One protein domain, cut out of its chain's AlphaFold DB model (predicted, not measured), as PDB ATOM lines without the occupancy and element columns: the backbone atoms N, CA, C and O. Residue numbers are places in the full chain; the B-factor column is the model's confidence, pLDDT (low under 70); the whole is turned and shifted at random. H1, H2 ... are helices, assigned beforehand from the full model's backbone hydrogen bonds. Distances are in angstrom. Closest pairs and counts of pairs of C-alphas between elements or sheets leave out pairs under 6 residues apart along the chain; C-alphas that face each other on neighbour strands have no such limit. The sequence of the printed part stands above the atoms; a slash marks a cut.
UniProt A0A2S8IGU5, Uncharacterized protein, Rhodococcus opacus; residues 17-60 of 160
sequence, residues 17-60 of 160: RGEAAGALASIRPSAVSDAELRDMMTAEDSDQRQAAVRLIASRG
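This is residues 17 to 60 of the 160 residues of an uncharacterized protein of Rhodococcus opacus (UniProt A0A2S8IGU5). Three short helices stand in a small triangle: H1 and H3 lie side by side and run the same way, and H2 comes back the opposite way across H3 at a slant, forming a helical hairpin with it. H3, the longest helix, touches both of the others, while H1 and H2 come close at one place without clearly touching. The printed part has 44 residues with three named helices, in the order H1, H2, H3, and no named strand; its class is all helix. It is compact, with a radius of gyration of the C-alphas of 8.8 A, and its rounded outline spans 24 by 18 by 15 A.

Start with H1, residues 17 to 27, and set it beside H3, residues 46 to 59. The two touch, with 23 pairs of C-alphas within 8 A, and their closest C-alphas are those of Gly 18 and Gln 48, 4.1 A apart. They run the same way at a shallow tilt of 15 degrees, with their centres 8.5 A apart. Now look at H2, residues 34 to 42. It is close to H1 but not clearly touching: the closest C-alphas, those of Gly 18 and Met 40, are 7.9 A apart, and the two helices run opposite ways at a steep tilt of 45 degrees. H2 and H3 touch, and their closest C-alphas are those of Met 41 and Arg 49, 4.8 A apart. They make a hairpin, running opposite ways at a steep tilt of 38 degrees. In H1, H2 and H3 you will find every backbone O of residue i within hydrogen-bond range of the N of residue i+4 inside the helix.

Find C-alpha 17 at (126.337, 167.904, 177.069); from there H1 runs to Ile 27, 15.1 A from first to last C-alpha. Go on to C-alpha 34 at (140.780, 165.946, 171.678), where H2 begins; it ends at Thr 42, 12.6 A away between C-alphas. H3 begins at Ser 46 and ends with C-alpha 59 at (136.896, 156.533, 166.630), a length of 20.2 A.

The two C-alphas farthest apart are those of Ile 27 and Glu 44, at 24.8 A. The printed part has no cut from residue 17 to residue 60. Between H1 and H2 look for a short link of 6 residues, and between H2 and H3 for a tight link of 3 residues. The mean pLDDT of the printed part is 86.1; the residues under 70 are 17 to 18 and 21 to 22, which belong to H1.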
ATOM      1  N   ARG A  17     125.059 167.977 177.785       69.44
ATOM      2  CA  ARG A  17     126.337 167.904 177.069       69.44
ATOM      3  C   ARG A  17     126.784 166.461 176.883       69.44
ATOM      4  O   ARG A  17     127.308 166.158 175.819       69.44
ATOM      5  N   GLY A  18     126.521 165.577 177.849       64.25
ATOM      6  CA  GLY A  18     126.786 164.142 177.699       64.25
ATOM      7  C   GLY A  18     125.983 163.542 176.542       64.25
ATOM      8  O   GLY A  18     126.550 162.946 175.629       64.25
ATOM      9  N   GLU A  19     124.675 163.799 176.515       72.44
ATOM     10  CA  GLU A  19     123.780 163.326 175.451       72.44
ATOM     11  C   GLU A  19     124.100 163.946 174.085       72.44
ATOM     12  O   GLU A  19     124.190 163.246 173.079       72.44
ATOM     13  N   ALA A  20     124.344 165.257 174.034       74.12
ATOM     14  CA  ALA A  20     124.703 165.960 172.807       74.12
ATOM     15  C   ALA A  20     126.051 165.481 172.257       74.12
ATOM     16  O   ALA A  20     126.178 165.270 171.051       74.12
ATOM     17  N   ALA A  21     127.045 165.266 173.123       69.25
ATOM     18  CA  ALA A  21     128.328 164.710 172.723       69.25
ATOM     19  C   ALA A  21     128.196 163.249 172.283       69.25
ATOM     20  O   ALA A  21     128.821 162.868 171.301       69.25
ATOM     21  N   GLY A  22     127.343 162.449 172.931       69.50
ATOM     22  CA  GLY A  22     127.025 161.089 172.494       69.50
ATOM     23  C   GLY A  22     126.354 161.057 171.115       69.50
ATOM     24  O   GLY A  22     126.751 160.280 170.243       69.50
ATOM     25  N   ALA A  23     125.388 161.945 170.874       79.44
ATOM     26  CA  ALA A  23     124.736 162.090 169.576       79.44
ATOM     27  C   ALA A  23     125.722 162.571 168.499       79.44
ATOM     28  O   ALA A  23     125.761 162.027 167.395       79.44
ATOM     29  N   LEU A  24     126.574 163.548 168.824       77.62
ATOM     30  CA  LEU A  24     127.599 164.044 167.909       77.62
ATOM     31  C   LEU A  24     128.658 162.975 167.621       77.62
ATOM     32  O   LEU A  24     129.031 162.807 166.465       77.62
ATOM     33  N   ALA A  25     129.076 162.202 168.624       70.62
ATOM     34  CA  ALA A  25     129.944 161.042 168.461       70.62
ATOM     35  C   ALA A  25     129.324 159.993 167.532       70.62
ATOM     36  O   ALA A  25     130.025 159.408 166.720       70.62
ATOM     37  N   SER A  26     128.008 159.798 167.595       74.69
ATOM     38  CA  SER A  26     127.316 158.818 166.752       74.69
ATOM     39  C   SER A  26     127.215 159.253 165.283       74.69
ATOM     40  O   SER A  26     127.198 158.407 164.395       74.69
ATOM     41  N   ILE A  27     127.147 160.563 165.007       80.50
ATOM     42  CA  ILE A  27     126.906 161.091 163.650       80.50
ATOM     43  C   ILE A  27     128.200 161.613 163.000       80.50
ATOM     44  O   ILE A  27     128.405 161.453 161.796       80.50
ATOM     45  N   ARG A  28     129.069 162.275 163.773       84.06
ATOM     46  CA  ARG A  28     130.351 162.863 163.341       84.06
ATOM     47  C   ARG A  28     131.413 162.773 164.454       84.06
ATOM     48  O   ARG A  28     131.795 163.805 165.011       84.06
ATOM     49  N   PRO A  29     131.966 161.577 164.728       77.81
ATOM     50  CA  PRO A  29     133.000 161.366 165.751       77.81
ATOM     51  C   PRO A  29     134.201 162.322 165.678       77.81
ATOM     52  O   PRO A  29     134.794 162.686 166.696       77.81
ATOM     53  N   SER A  30     134.586 162.717 164.463       82.12
ATOM     54  CA  SER A  30     135.731 163.592 164.195       82.12
ATOM     55  C   SER A  30     135.462 165.076 164.456       82.12
ATOM     56  O   SER A  30     136.400 165.865 164.419       82.12
ATOM     57  N   ALA A  31     134.206 165.470 164.702       84.38
ATOM     58  CA  ALA A  31     133.842 166.859 164.980       84.38
ATOM     59  C   ALA A  31     134.170 167.287 166.416       84.38
ATOM     60  O   ALA A  31     134.334 168.476 166.665       84.38
ATOM     61  N   VAL A  32     134.270 166.332 167.343       85.50
ATOM     62  CA  VAL A  32     134.713 166.601 168.714       85.50
ATOM     63  C   VAL A  32     136.239 166.710 168.715       85.50
ATOM     64  O   VAL A  32     136.931 165.903 168.101       85.50
ATOM     65  N   SER A  33     136.808 167.703 169.374       89.69
ATOM     66  CA  SER A  33     138.259 167.837 169.506       89.69
ATOM     67  C   SER A  33     138.817 166.923 170.601       89.69
ATOM     68  O   SER A  33     138.102 166.456 171.487       89.69
ATOM     69  N   ASP A  34     140.129 166.693 170.593       90.44
ATOM     70  CA  ASP A  34     140.780 165.946 171.678       90.44
ATOM     71  C   ASP A  34     140.772 166.714 173.007       90.44
ATOM     72  O   ASP A  34     140.889 166.107 174.069       90.44
ATOM     73  N   ALA A  35     140.651 168.046 172.963       91.25
ATOM     74  CA  ALA A  35     140.479 168.864 174.159       91.25
ATOM     75  C   ALA A  35     139.104 168.624 174.790       91.25
ATOM     76  O   ALA A  35     139.034 168.302 175.969       91.25
ATOM     77  N   GLU A  36     138.042 168.662 173.985       89.88
ATOM     78  CA  GLU A  36     136.685 168.363 174.452       89.88
ATOM     79  C   GLU A  36     136.566 166.923 174.957       89.88
ATOM     80  O   GLU A  36     135.970 166.694 176.006       89.88
ATOM     81  N   LEU A  37     137.196 165.952 174.281       91.69
ATOM     82  CA  LEU A  37     137.262 164.580 174.786       91.69
ATOM     83  C   LEU A  37     137.932 164.528 176.172       91.69
ATOM     84  O   LEU A  37     137.416 163.874 177.073       91.69
ATOM     85  N   ARG A  38     139.055 165.231 176.373       93.56
ATOM     86  CA  ARG A  38     139.740 165.302 177.679       93.56
ATOM     87  C   ARG A  38     138.879 165.921 178.775       93.56
ATOM     88  O   ARG A  38     138.844 165.378 179.882       93.56
ATOM     89  N   ASP A  39     138.162 166.992 178.463       92.19
ATOM     90  CA  ASP A  39     137.242 167.627 179.404       92.19
ATOM     91  C   ASP A  39     136.119 166.658 179.800       92.19
ATOM     92  O   ASP A  39     135.850 166.466 180.984       92.19
ATOM     93  N   MET A  40     135.532 165.953 178.828       91.62
ATOM     94  CA  MET A  40     134.484 164.963 179.090       91.62
ATOM     95  C   MET A  40     134.970 163.790 179.946       91.62
ATOM     96  O   MET A  40     134.232 163.327 180.808       91.62
ATOM     97  N   MET A  41     136.203 163.310 179.743       94.38
ATOM     98  CA  MET A  41     136.774 162.204 180.527       94.38
ATOM     99  C   MET A  41     136.985 162.541 182.007       94.38
ATOM    100  O   MET A  41     137.070 161.630 182.828       94.38
ATOM    101  N   THR A  42     137.100 163.824 182.351       94.06
ATOM    102  CA  THR A  42     137.391 164.289 183.717       94.06
ATOM    103  C   THR A  42     136.222 165.032 184.359       94.06
ATOM    104  O   THR A  42     136.346 165.536 185.474       94.06
ATOM    105  N   ALA A  43     135.079 165.073 183.675       92.31
ATOM    106  CA  ALA A  43     133.860 165.681 184.171       92.31
ATOM    107  C   ALA A  43     133.376 165.027 185.471       92.31
ATOM    108  O   ALA A  43     133.488 163.813 185.644       92.31
ATOM    109  N   GLU A  44     132.770 165.817 186.360       91.38
ATOM    110  CA  GLU A  44     132.119 165.294 187.571       91.38
ATOM    111  C   GLU A  44     130.921 164.392 187.225       91.38
ATOM    112  O   GLU A  44     130.678 163.388 187.897       91.38
ATOM    113  N   ASP A  45     130.220 164.710 186.136       91.25
ATOM    114  CA  ASP A  45     129.065 163.967 185.644       91.25
ATOM    115  C   ASP A  45     129.480 162.657 184.950       91.25
ATOM    116  O   ASP A  45     130.242 162.646 183.975       91.25
ATOM    117  N   SER A  46     128.945 161.540 185.443       91.50
ATOM    118  CA  SER A  46     129.145 160.207 184.877       91.50
ATOM    119  C   SER A  46     128.640 160.095 183.443       91.50
ATOM    120  O   SER A  46     129.213 159.334 182.666       91.50
ATOM    121  N   ASP A  47     127.600 160.835 183.060       88.31
ATOM    122  CA  ASP A  47     127.031 160.763 181.711       88.31
ATOM    123  C   ASP A  47     127.978 161.377 180.674       88.31
ATOM    124  O   ASP A  47     128.139 160.847 179.571       88.31
ATOM    125  N   GLN A  48     128.709 162.430 181.047       90.62
ATOM    126  CA  GLN A  48     129.772 162.993 180.209       90.62
ATOM    127  C   GLN A  48     130.951 162.026 180.060       90.62
ATOM    128  O   GLN A  48     131.444 161.826 178.945       90.62
ATOM    129  N   ARG A  49     131.358 161.359 181.147       95.25
ATOM    130  CA  ARG A  49     132.427 160.348 181.091       95.25
ATOM    131  C   ARG A  49     132.015 159.131 180.257       95.25
ATOM    132  O   ARG A  49     132.813 158.641 179.462       95.25
ATOM    133  N   GLN A  50     130.759 158.692 180.333       93.31
ATOM    134  CA  GLN A  50     130.218 157.660 179.437       93.31
ATOM    135  C   GLN A  50     130.229 158.104 177.970       93.31
ATOM    136  O   GLN A  50     130.609 157.330 177.090       93.31
ATOM    137  N   ALA A  51     129.832 159.346 177.687       90.56
ATOM    138  CA  ALA A  51     129.870 159.888 176.334       90.56
ATOM    139  C   ALA A  51     131.303 159.941 175.779       90.56
ATOM    140  O   ALA A  51     131.504 159.671 174.594       90.56
ATOM    141  N   ALA A  52     132.309 160.189 176.627       94.31
ATOM    142  CA  ALA A  52     133.715 160.111 176.238       94.31
ATOM    143  C   ALA A  52     134.107 158.688 175.814       94.31
ATOM    144  O   ALA A  52     134.738 158.509 174.774       94.31
ATOM    145  N   VAL A  53     133.671 157.666 176.560       95.88
ATOM    146  CA  VAL A  53     133.894 156.255 176.197       95.88
ATOM    147  C   VAL A  53     133.248 155.923 174.849       95.88
ATOM    148  O   VAL A  53     133.906 155.344 173.984       95.88
ATOM    149  N   ARG A  54     131.993 156.337 174.627       92.62
ATOM    150  CA  ARG A  54     131.293 156.134 173.344       92.62
ATOM    151  C   ARG A  54     132.014 156.834 172.190       92.62
ATOM    152  O   ARG A  54     132.144 156.268 171.107       92.62
ATOM    153  N   LEU A  55     132.525 158.043 172.421       92.31
ATOM    154  CA  LEU A  55     133.313 158.776 171.435       92.31
ATOM    155  C   LEU A  55     134.623 158.053 171.102       92.31
ATOM    156  O   LEU A  55     134.939 157.899 169.922       92.31
ATOM    157  N   ILE A  56     135.349 157.553 172.105       94.50
ATOM    158  CA  ILE A  56     136.544 156.726 171.891       94.50
ATOM    159  C   ILE A  56     136.192 155.493 171.051       94.50
ATOM    160  O   ILE A  56     136.843 155.241 170.038       94.50
ATOM    161  N   ALA A  57     135.116 154.785 171.404       91.81
ATOM    162  CA  ALA A  57     134.642 153.623 170.659       91.81
ATOM    163  C   ALA A  57     134.345 153.953 169.191       91.81
ATOM    164  O   ALA A  57     134.818 153.263 168.290       91.81
ATOM    165  N   SER A  58     133.642 155.060 168.940       89.31
ATOM    166  CA  SER A  58     133.280 155.509 167.588       89.31
ATOM    167  C   SER A  58     134.482 155.909 166.715       89.31
ATOM    168  O   SER A  58     134.388 155.898 165.489       89.31
ATOM    169  N   ARG A  59     135.626 156.245 167.326       89.06
ATOM    170  CA  ARG A  59     136.896 156.533 166.630       89.06
ATOM    171  C   ARG A  59     137.761 155.288 166.408       89.06
ATOM    172  O   ARG A  59     138.749 155.366 165.668       89.06
ATOM    173  N   GLY A  60     137.385 154.171 167.029       90.62
ATOM    174  CA  GLY A  60     138.105 152.904 167.048       90.62
ATOM    175  C   GLY A  60     138.714 152.622 168.421       90.62
ATOM    176  O   GLY A  60     139.603 153.348 168.868       90.62
TER     177      GLY A  60